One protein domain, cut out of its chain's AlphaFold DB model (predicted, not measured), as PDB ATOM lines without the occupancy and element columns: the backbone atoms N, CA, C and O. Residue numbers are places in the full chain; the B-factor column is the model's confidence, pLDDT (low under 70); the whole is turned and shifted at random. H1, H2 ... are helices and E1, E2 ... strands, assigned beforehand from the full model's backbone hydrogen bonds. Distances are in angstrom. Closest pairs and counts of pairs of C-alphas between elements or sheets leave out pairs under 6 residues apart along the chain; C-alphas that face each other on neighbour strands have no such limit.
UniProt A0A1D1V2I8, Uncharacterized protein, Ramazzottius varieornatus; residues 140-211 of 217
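Overview. This is residues 140 to 211 of the 217 residues of an uncharacterized protein of Ramazzottius varieornatus (UniProt A0A1D1V2I8). Two antiparallel hairpins, E1 with E2 and E3 with E4, join side by side into one strongly twisted sheet, and the short helix H1 packs across one face of it, over E3 and E4. The turn between E1 and E2 and the loop of residues 163 to 176 lie toward opposite ends of the long axis. The printed part has 72 residues, with the named elements in the order E1, E2, H1, E3, E4; the sheet runs E1, E2, E4, E3, antiparallel throughout, and the class is mostly strand. It is compact, with a radius of gyration of the C-alphas of 12.0 A, yet only just elongated, spanning 39 by 19 by 18 A.

Arrangement. Inner strands E2, residues 156 to 162, and E4, residues 204 to 210, are antiparallel at 159 degrees, with N 161 and O 206 2.8 A apart, within hydrogen-bond range. Edge strand E1, residues 144 to 150, forms a hairpin with E2, where N 160 and O 144 are 2.8 A apart. The other edge strand, E3, residues 194 to 201, forms a hairpin with E4, where N 196 and O 207 are 2.8 A apart. E3 bends by 69 degrees at residue 198. E1 and E3 are apart. H1, residues 177 to 183, is on the sheet at a height over the sheet of 8.0 A. It lies over E3 and, only just, over E4, on which 3 of its 7 C-alphas fall. It runs across the strands, at 73 degrees to E3 on the local plane. Its closest C-alphas to E4 are those of Cys 181 and Cys 206, 5.6 A apart. In H1 every O i to N i+4 pair is within hydrogen-bond range.

Along the chain. E1 begins at C-alpha 144 (-30.768, -8.369, 10.983) and is 16.3 A long; E2 measures 19.7 A, H1 9.7 A, E3 17.8 A and E4 19.2 A. H1 begins at C-alpha 177 (-25.277, -24.075, 4.027), and E4 ends at C-alpha 210 (-40.121, -15.916, 9.156).

Size, cuts and confidence. The two C-alphas farthest apart, those of Thr 152 and Pro 168, are 39.7 A apart. The printed part has no cut, and the link from E2 to H1 is long, with 14 residues. Mean pLDDT of the printed part is 71.6, with 24 residues under 70, among them 185 to 192.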
ATOM      1  N   ASP A 140     -34.804 -11.628  15.177       71.38
ATOM      2  CA  ASP A 140     -34.359 -12.362  16.357       71.38
ATOM      3  C   ASP A 140     -33.096 -11.716  16.961       71.38
ATOM      4  O   ASP A 140     -32.358 -11.002  16.266       71.38
ATOM      5  N   PRO A 141     -32.811 -11.936  18.260       67.19
ATOM      6  CA  PRO A 141     -31.614 -11.402  18.894       67.19
ATOM      7  C   PRO A 141     -30.368 -11.765  18.082       67.19
ATOM      8  O   PRO A 141     -30.178 -12.923  17.733       67.19
ATOM      9  N   THR A 142     -29.513 -10.777  17.801       71.75
ATOM     10  CA  THR A 142     -28.300 -10.884  16.955       71.75
ATOM     11  C   THR A 142     -28.527 -11.015  15.443       71.75
ATOM     12  O   THR A 142     -27.556 -10.947  14.693       71.75
ATOM     13  N   CYS A 143     -29.772 -11.120  14.975       73.44
ATOM     14  CA  CYS A 143     -30.111 -11.151  13.554       73.44
ATOM     15  C   CYS A 143     -30.461  -9.756  13.013       73.44
ATOM     16  O   CYS A 143     -30.847  -8.844  13.746       73.44
ATOM     17  N   THR A 144     -30.370  -9.594  11.694       79.94
ATOM     18  CA  THR A 144     -30.768  -8.369  10.983       79.94
ATOM     19  C   THR A 144     -31.700  -8.698   9.829       79.94
ATOM     20  O   THR A 144     -31.428  -9.637   9.077       79.94
ATOM     21  N   PHE A 145     -32.762  -7.909   9.631       79.69
ATOM     22  CA  PHE A 145     -33.562  -8.016   8.410       79.69
ATOM     23  C   PHE A 145     -32.685  -7.758   7.186       79.69
ATOM     24  O   PHE A 145     -31.880  -6.830   7.171       79.69
ATOM     25  N   ASN A 146     -32.842  -8.585   6.158       71.69
ATOM     26  CA  ASN A 146     -32.057  -8.484   4.926       71.69
ATOM     27  C   ASN A 146     -32.909  -8.063   3.717       71.69
ATOM     28  O   ASN A 146     -32.433  -8.129   2.589       71.69
ATOM     29  N   GLY A 147     -34.164  -7.656   3.953       70.25
ATOM     30  CA  GLY A 147     -35.092  -7.157   2.932       70.25
ATOM     31  C   GLY A 147     -35.575  -8.201   1.929       70.25
ATOM     32  O   GLY A 147     -36.306  -7.857   1.005       70.25
ATOM     33  N   PHE A 148     -35.212  -9.474   2.105       69.25
ATOM     34  CA  PHE A 148     -35.797 -10.564   1.332       69.25
ATOM     35  C   PHE A 148     -37.131 -11.003   1.956       69.25
ATOM     36  O   PHE A 148     -37.377 -10.816   3.148       69.25
ATOM     37  N   GLY A 149     -38.019 -11.572   1.145       69.62
ATOM     38  CA  GLY A 149     -39.343 -11.997   1.590       69.62
ATOM     39  C   GLY A 149     -40.437 -11.603   0.611       69.62
ATOM     40  O   GLY A 149     -40.167 -11.326  -0.558       69.62
ATOM     41  N   GLN A 150     -41.674 -11.616   1.094       71.00
ATOM     42  CA  GLN A 150     -42.843 -11.173   0.343       71.00
ATOM     43  C   GLN A 150     -43.651 -10.183   1.175       71.00
ATOM     44  O   GLN A 150     -43.895 -10.408   2.362       71.00
ATOM     45  N   THR A 151     -44.065  -9.082   0.552       66.12
ATOM     46  CA  THR A 151     -45.007  -8.104   1.112       66.12
ATOM     47  C   THR A 151     -46.458  -8.495   0.840       66.12
ATOM     48  O   THR A 151     -47.369  -7.990   1.490       66.12
ATOM     49  N   THR A 152     -46.693  -9.405  -0.109       66.56
ATOM     50  CA  THR A 152     -48.018  -9.963  -0.380       66.56
ATOM     51  C   THR A 152     -48.393 -10.997   0.677       66.56
ATOM     52  O   THR A 152     -47.550 -11.821   1.023       66.56
ATOM     53  N   PRO A 153     -49.645 -11.009   1.163       64.62
ATOM     54  CA  PRO A 153     -50.107 -12.009   2.115       64.62
ATOM     55  C   PRO A 153     -49.920 -13.447   1.592       64.62
ATOM     56  O   PRO A 153     -50.319 -13.722   0.458       64.62
ATOM     57  N   PRO A 154     -49.391 -14.377   2.410       65.38
ATOM     58  CA  PRO A 154     -48.857 -14.149   3.753       65.38
ATOM     59  C   PRO A 154     -47.507 -13.419   3.705       65.38
ATOM     60  O   PRO A 154     -46.577 -13.859   3.031       65.38
ATOM     61  N   ILE A 155     -47.400 -12.317   4.456       70.12
ATOM     62  CA  ILE A 155     -46.152 -11.553   4.563       70.12
ATOM     63  C   ILE A 155     -45.066 -12.493   5.088       70.12
ATOM     64  O   ILE A 155     -45.297 -13.250   6.027       70.12
ATOM     65  N   THR A 156     -43.880 -12.458   4.492       76.19
ATOM     66  CA  THR A 156     -42.716 -13.197   4.993       76.19
ATOM     67  C   THR A 156     -41.533 -12.265   5.098       76.19
ATOM     68  O   THR A 156     -41.292 -11.448   4.213       76.19
ATOM     69  N   CYS A 157     -40.790 -12.393   6.187       76.81
ATOM     70  CA  CYS A 157     -39.712 -11.484   6.527       76.81
ATOM     71  C   CYS A 157     -38.423 -12.258   6.638       76.81
ATOM     72  O   CYS A 157     -38.303 -13.143   7.488       76.81
ATOM     73  N   ALA A 158     -37.468 -11.953   5.765       80.25
ATOM     74  CA  ALA A 158     -36.176 -12.589   5.838       80.25
ATOM     75  C   ALA A 158     -35.224 -11.832   6.757       80.25
ATOM     76  O   ALA A 158     -35.117 -10.601   6.752       80.25
ATOM     77  N   GLN A 159     -34.491 -12.617   7.527       76.25
ATOM     78  CA  GLN A 159     -33.429 -12.163   8.401       76.25
ATOM     79  C   GLN A 159     -32.146 -12.928   8.100       76.25
ATOM     80  O   GLN A 159     -32.163 -14.024   7.535       76.25
ATOM     81  N   THR A 160     -31.020 -12.317   8.444       80.38
ATOM     82  CA  THR A 160     -29.694 -12.930   8.422       80.38
ATOM     83  C   THR A 160     -29.159 -12.943   9.837       80.38
ATOM     84  O   THR A 160     -29.093 -11.900  10.485       80.38
ATOM     85  N   CYS A 161     -28.797 -14.128  10.302       75.56
ATOM     86  CA  CYS A 161     -28.289 -14.371  11.637       75.56
ATOM     87  C   CYS A 161     -26.820 -14.804  11.559       75.56
ATOM     88  O   CYS A 161     -26.459 -15.571  10.655       75.56
ATOM     89  N   PRO A 162     -25.964 -14.352  12.486       75.06
ATOM     90  CA  PRO A 162     -24.647 -14.940  12.657       75.06
ATOM     91  C   PRO A 162     -24.795 -16.402  13.094       75.06
ATOM     92  O   PRO A 162     -25.745 -16.774  13.787       75.06
ATOM     93  N   SER A 163     -23.855 -17.248  12.687       69.00
ATOM     94  CA  SER A 163     -23.792 -18.611  13.207       69.00
ATOM     95  C   SER A 163     -23.488 -18.619  14.702       69.00
ATOM     96  O   SER A 163     -22.585 -17.904  15.146       69.00
ATOM     97  N   ALA A 164     -24.167 -19.483  15.454       69.06
ATOM     98  CA  ALA A 164     -23.740 -19.831  16.804       69.06
ATOM     99  C   ALA A 164     -22.581 -20.857  16.754       69.06
ATOM    100  O   ALA A 164     -22.209 -21.336  15.675       69.06
ATOM    101  N   PRO A 165     -21.948 -21.177  17.896       69.94
ATOM    102  CA  PRO A 165     -20.915 -22.202  17.950       69.94
ATOM    103  C   PRO A 165     -21.470 -23.552  17.490       69.94
ATOM    104  O   PRO A 165     -22.542 -23.971  17.924       69.94
ATOM    105  N   PHE A 166     -20.721 -24.262  16.649       72.81
ATOM    106  CA  PHE A 166     -21.065 -25.636  16.298       72.81
ATOM    107  C   PHE A 166     -20.927 -26.526  17.531       72.81
ATOM    108  O   PHE A 166     -19.852 -26.607  18.128       72.81
ATOM    109  N   LEU A 167     -22.018 -27.189  17.911       67.25
ATOM    110  CA  LEU A 167     -22.018 -28.140  19.016       67.25
ATOM    111  C   LEU A 167     -21.875 -29.567  18.472       67.25
ATOM    112  O   LEU A 167     -22.572 -29.925  17.522       67.25
ATOM    113  N   PRO A 168     -20.997 -30.409  19.044       66.00
ATOM    114  CA  PRO A 168     -20.873 -31.799  18.619       66.00
ATOM    115  C   PRO A 168     -22.227 -32.525  18.750       66.00
ATOM    116  O   PRO A 168     -22.943 -32.291  19.728       66.00
ATOM    117  N   PRO A 169     -22.600 -33.397  17.792       69.62
ATOM    118  CA  PRO A 169     -21.759 -34.021  16.761       69.62
ATOM    119  C   PRO A 169     -21.654 -33.242  15.431       69.62
ATOM    120  O   PRO A 169     -21.251 -33.816  14.424       69.62
ATOM    121  N   CYS A 170     -22.022 -31.961  15.394       71.25
ATOM    122  CA  CYS A 170     -21.998 -31.173  14.165       71.25
ATOM    123  C   CYS A 170     -20.582 -30.895  13.654       71.25
ATOM    124  O   CYS A 170     -19.803 -30.204  14.311       71.25
ATOM    125  N   ASP A 171     -20.283 -31.374  12.446       71.75
ATOM    126  CA  ASP A 171     -19.066 -31.013  11.727       71.75
ATOM    127  C   ASP A 171     -19.280 -29.669  11.018       71.75
ATOM    128  O   ASP A 171     -20.146 -29.556  10.142       71.75
ATOM    129  N   PRO A 172     -18.495 -28.632  11.354       67.69
ATOM    130  CA  PRO A 172     -18.640 -27.337  10.741       67.69
ATOM    131  C   PRO A 172     -18.237 -27.336   9.283       67.69
ATOM    132  O   PRO A 172     -18.365 -26.279   8.713       67.69
ATOM    133  N   THR A 173     -17.725 -28.404   8.667       69.94
ATOM    134  CA  THR A 173     -17.187 -28.466   7.293       69.94
ATOM    135  C   THR A 173     -18.006 -29.320   6.331       69.94
ATOM    136  O   THR A 173     -17.782 -29.257   5.123       69.94
ATOM    137  N   VAL A 174     -18.996 -30.051   6.842       68.56
ATOM    138  CA  VAL A 174     -19.773 -31.023   6.070       68.56
ATOM    139  C   VAL A 174     -21.206 -30.529   5.862       68.56
ATOM    140  O   VAL A 174     -21.807 -29.930   6.752       68.56
ATOM    141  N   GLY A 175     -21.759 -30.801   4.679       71.38
ATOM    142  CA  GLY A 175     -23.153 -30.508   4.333       71.38
ATOM    143  C   GLY A 175     -23.360 -29.195   3.576       71.38
ATOM    144  O   GLY A 175     -22.417 -28.490   3.209       71.38
ATOM    145  N   THR A 176     -24.624 -28.884   3.294       78.31
ATOM    146  CA  THR A 176     -25.013 -27.627   2.650       78.31
ATOM    147  C   THR A 176     -24.986 -26.467   3.644       78.31
ATOM    148  O   THR A 176     -24.844 -26.648   4.855       78.31
ATOM    149  N   ILE A 177     -25.153 -25.239   3.148       76.38
ATOM    150  CA  ILE A 177     -25.277 -24.075   4.027       76.38
ATOM    151  C   ILE A 177     -26.447 -24.203   5.008       76.38
ATOM    152  O   ILE A 177     -26.317 -23.798   6.157       76.38
ATOM    153  N   ILE A 178     -27.552 -24.823   4.583       75.94
ATOM    154  CA  ILE A 178     -28.712 -25.062   5.441       75.94
ATOM    155  C   ILE A 178     -28.351 -26.058   6.541       75.94
ATOM    156  O   ILE A 178     -28.612 -25.772   7.706       75.94
ATOM    157  N   ASP A 179     -27.686 -27.165   6.197       74.31
ATOM    158  CA  ASP A 179     -27.249 -28.162   7.183       74.31
ATOM    159  C   ASP A 179     -26.345 -27.523   8.234       74.31
ATOM    160  O   ASP A 179     -26.590 -27.658   9.429       74.31
ATOM    161  N   ARG A 180     -25.356 -26.732   7.801       75.19
ATOM    162  CA  ARG A 180     -24.447 -26.002   8.698       75.19
ATOM    163  C   ARG A 180     -25.181 -24.974   9.564       75.19
ATOM    164  O   ARG A 180     -24.822 -24.796  10.726       75.19
ATOM    165  N   CYS A 181     -26.210 -24.313   9.041       77.31
ATOM    166  CA  CYS A 181     -27.028 -23.358   9.790       77.31
ATOM    167  C   CYS A 181     -27.910 -24.019  10.850       77.31
ATOM    168  O   CYS A 181     -27.986 -23.530  11.977       77.31
ATOM    169  N   ILE A 182     -28.509 -25.163  10.521       77.00
ATOM    170  CA  ILE A 182     -29.254 -25.986  11.476       77.00
ATOM    171  C   ILE A 182     -28.298 -26.517  12.554       77.00
ATOM    172  O   ILE A 182     -28.593 -26.429  13.744       77.00
ATOM    173  N   CYS A 183     -27.120 -27.002  12.151       74.81
ATOM    174  CA  CYS A 183     -26.138 -27.596  13.058       74.81
ATOM    175  C   CYS A 183     -25.466 -26.590  13.998       74.81
ATOM    176  O   CYS A 183     -25.237 -26.883  15.169       74.81
ATOM    177  N   SER A 184     -25.157 -25.390  13.506       72.38
ATOM    178  CA  SER A 184     -24.627 -24.299  14.335       72.38
ATOM    179  C   SER A 184     -25.673 -23.711  15.278       72.38
ATOM    180  O   SER A 184     -25.356 -22.781  16.010       72.38
ATOM    181  N   GLN A 185     -26.917 -24.211  15.248       65.44
ATOM    182  CA  GLN A 185     -28.056 -23.608  15.935       65.44
ATOM    183  C   GLN A 185     -28.126 -22.105  15.663       65.44
ATOM    184  O   GLN A 185     -28.426 -21.329  16.570       65.44
ATOM    185  N   ALA A 186     -27.795 -21.687  14.433       57.97
ATOM    186  CA  ALA A 186     -27.878 -20.290  14.048       57.97
ATOM    187  C   ALA A 186     -29.309 -19.844  14.324       57.97
ATOM    188  O   ALA A 186     -30.243 -20.342  13.694       57.97
ATOM    189  N   MET A 187     -29.438 -19.026  15.369       59.38
ATOM    190  CA  MET A 187     -30.625 -18.861  16.200       59.38
ATOM    191  C   MET A 187     -31.925 -19.016  15.405       59.38
ATOM    192  O   MET A 187     -32.354 -18.107  14.709       59.38
ATOM    193  N   SER A 188     -32.548 -20.191  15.493       57.25
ATOM    194  CA  SER A 188     -33.933 -20.403  15.067       57.25
ATOM    195  C   SER A 188     -34.799 -20.347  16.322       57.25
ATOM    196  O   SER A 188     -35.398 -21.345  16.716       57.25
ATOM    197  N   LEU A 189     -34.780 -19.199  17.012       52.97
ATOM    198  CA  LEU A 189     -35.593 -18.995  18.216       52.97
ATOM    199  C   LEU A 189     -37.075 -18.780  17.888       52.97
ATOM    200  O   LEU A 189     -37.905 -18.943  18.780       52.97
ATOM    201  N   ASN A 190     -37.427 -18.474  16.634       56.56
ATOM    202  CA  ASN A 190     -38.819 -18.311  16.236       56.56
ATOM    203  C   ASN A 190     -39.427 -19.605  15.652       56.56
ATOM    204  O   ASN A 190     -38.996 -20.063  14.584       56.56
ATOM    205  N   PRO A 191     -40.456 -20.195  16.295       59.41
ATOM    206  CA  PRO A 191     -41.206 -21.300  15.712       59.41
ATOM    207  C   PRO A 191     -41.944 -20.811  14.457       59.41
ATOM    208  O   PRO A 191     -42.834 -19.970  14.535       59.41
ATOM    209  N   GLY A 192     -41.562 -21.342  13.294       68.50
ATOM    210  CA  GLY A 192     -42.159 -20.997  11.997       68.50
ATOM    211  C   GLY A 192     -41.182 -20.404  10.982       68.50
ATOM    212  O   GLY A 192     -41.534 -20.302   9.807       68.50
ATOM    213  N   CYS A 193     -39.955 -20.061  11.381       72.94
ATOM    214  CA  CYS A 193     -38.928 -19.621  10.440       72.94
ATOM    215  C   CYS A 193     -38.341 -20.795   9.642       72.94
ATOM    216  O   CYS A 193     -38.068 -21.862  10.187       72.94
ATOM    217  N   THR A 194     -38.106 -20.588   8.346       76.25
ATOM    218  CA  THR A 194     -37.474 -21.574   7.454       76.25
ATOM    219  C   THR A 194     -36.132 -21.052   6.955       76.25
ATOM    220  O   THR A 194     -36.053 -19.936   6.446       76.25
ATOM    221  N   PHE A 195     -35.069 -21.852   7.067       74.12
ATOM    222  CA  PHE A 195     -33.755 -21.498   6.523       74.12
ATOM    223  C   PHE A 195     -33.772 -21.411   4.993       74.12
ATOM    224  O   PHE A 195     -34.477 -22.151   4.310       74.12
ATOM    225  N   THR A 196     -32.943 -20.526   4.445       73.44
ATOM    226  CA  THR A 196     -32.760 -20.351   3.003       73.44
ATOM    227  C   THR A 196     -31.291 -20.497   2.617       73.44
ATOM    228  O   THR A 196     -30.385 -20.358   3.438       73.44
ATOM    229  N   PHE A 197     -31.033 -20.722   1.328       72.62
ATOM    230  CA  PHE A 197     -29.680 -20.868   0.786       72.62
ATOM    231  C   PHE A 197     -28.898 -19.545   0.650       72.62
ATOM    232  O   PHE A 197     -27.801 -19.544   0.102       72.62
ATOM    233  N   ARG A 198     -29.436 -18.409   1.121       71.25
ATOM    234  CA  ARG A 198     -28.858 -17.064   0.910       71.25
ATOM    235  C   ARG A 198     -27.791 -16.640   1.930       71.25
ATOM    236  O   ARG A 198     -27.433 -15.468   1.979       71.25
ATOM    237  N   GLY A 199     -27.307 -17.561   2.754       70.38
ATOM    238  CA  GLY A 199     -26.229 -17.298   3.705       70.38
ATOM    239  C   GLY A 199     -24.827 -17.277   3.077       70.38
ATOM    240  O   GLY A 199     -24.645 -17.513   1.884       70.38
ATOM    241  N   THR A 200     -23.811 -17.090   3.916       76.62
ATOM    242  CA  THR A 200     -22.382 -17.233   3.579       76.62
ATOM    243  C   THR A 200     -21.749 -18.376   4.367       76.62
ATOM    244  O   THR A 200     -22.230 -18.697   5.441       76.62
ATOM    245  N   LEU A 201     -20.668 -18.993   3.870       74.50
ATOM    246  CA  LEU A 201     -19.959 -20.095   4.556       74.50
ATOM    247  C   LEU A 201     -18.696 -19.647   5.323       74.50
ATOM    248  O   LEU A 201     -18.106 -20.454   6.043       74.50
ATOM    249  N   SER A 202     -18.252 -18.399   5.145       76.19
ATOM    250  CA  SER A 202     -17.094 -17.806   5.832       76.19
ATOM    251  C   SER A 202     -17.186 -16.270   5.855       76.19
ATOM    252  O   SER A 202     -16.922 -15.653   4.823       76.19
ATOM    253  N   PRO A 203     -17.547 -15.645   6.995       72.31
ATOM    254  CA  PRO A 203     -18.110 -16.274   8.199       72.31
ATOM    255  C   PRO A 203     -19.451 -16.957   7.891       72.31
ATOM    256  O   PRO A 203     -20.113 -16.598   6.914       72.31
ATOM    257  N   LEU A 204     -19.844 -17.970   8.674       71.94
ATOM    258  CA  LEU A 204     -21.142 -18.612   8.468       71.94
ATOM    259  C   LEU A 204     -22.255 -17.615   8.829       71.94
ATOM    260  O   LEU A 204     -22.353 -17.165   9.969       71.94
ATOM    261  N   THR A 205     -23.083 -17.264   7.850       80.88
ATOM    262  CA  THR A 205     -24.315 -16.505   8.077       80.88
ATOM    263  C   THR A 205     -25.490 -17.328   7.606       80.88
ATOM    264  O   THR A 205     -25.413 -18.038   6.604       80.88
ATOM    265  N   CYS A 206     -26.581 -17.246   8.350       77.31
ATOM    266  CA  CYS A 206     -27.746 -18.080   8.146       77.31
ATOM    267  C   CYS A 206     -28.933 -17.194   7.854       77.31
ATOM    268  O   CYS A 206     -29.342 -16.395   8.692       77.31
ATOM    269  N   SER A 207     -29.462 -17.312   6.639       80.31
ATOM    270  CA  SER A 207     -30.656 -16.574   6.264       80.31
ATOM    271  C   SER A 207     -31.894 -17.415   6.533       80.31
ATOM    272  O   SER A 207     -31.934 -18.595   6.189       80.31
ATOM    273  N   GLN A 208     -32.910 -16.803   7.127       77.12
ATOM    274  CA  GLN A 208     -34.190 -17.426   7.439       77.12
ATOM    275  C   GLN A 208     -35.330 -16.558   6.917       77.12
ATOM    276  O   GLN A 208     -35.182 -15.343   6.865       77.12
ATOM    277  N   LEU A 209     -36.453 -17.178   6.561       78.62
ATOM    278  CA  LEU A 209     -37.732 -16.546   6.249       78.62
ATOM    279  C   LEU A 209     -38.718 -16.846   7.370       78.62
ATOM    280  O   LEU A 209     -39.041 -18.010   7.600       78.62
ATOM    281  N   CYS A 210     -39.209 -15.805   8.028       75.12
ATOM    282  CA  CYS A 210     -40.121 -15.916   9.156       75.12
ATOM    283  C   CYS A 210     -41.508 -15.379   8.781       75.12
ATOM    284  O   CYS A 210     -41.602 -14.258   8.264       75.12
ATOM    285  N   PRO A 211     -42.584 -16.148   9.012       71.69
ATOM    286  CA  PRO A 211     -43.938 -15.625   8.939       71.69
ATOM    287  C   PRO A 211     -44.214 -14.702  10.139       71.69
ATOM    288  O   PRO A 211     -43.562 -14.833  11.179       71.69
TER     289      PRO A 211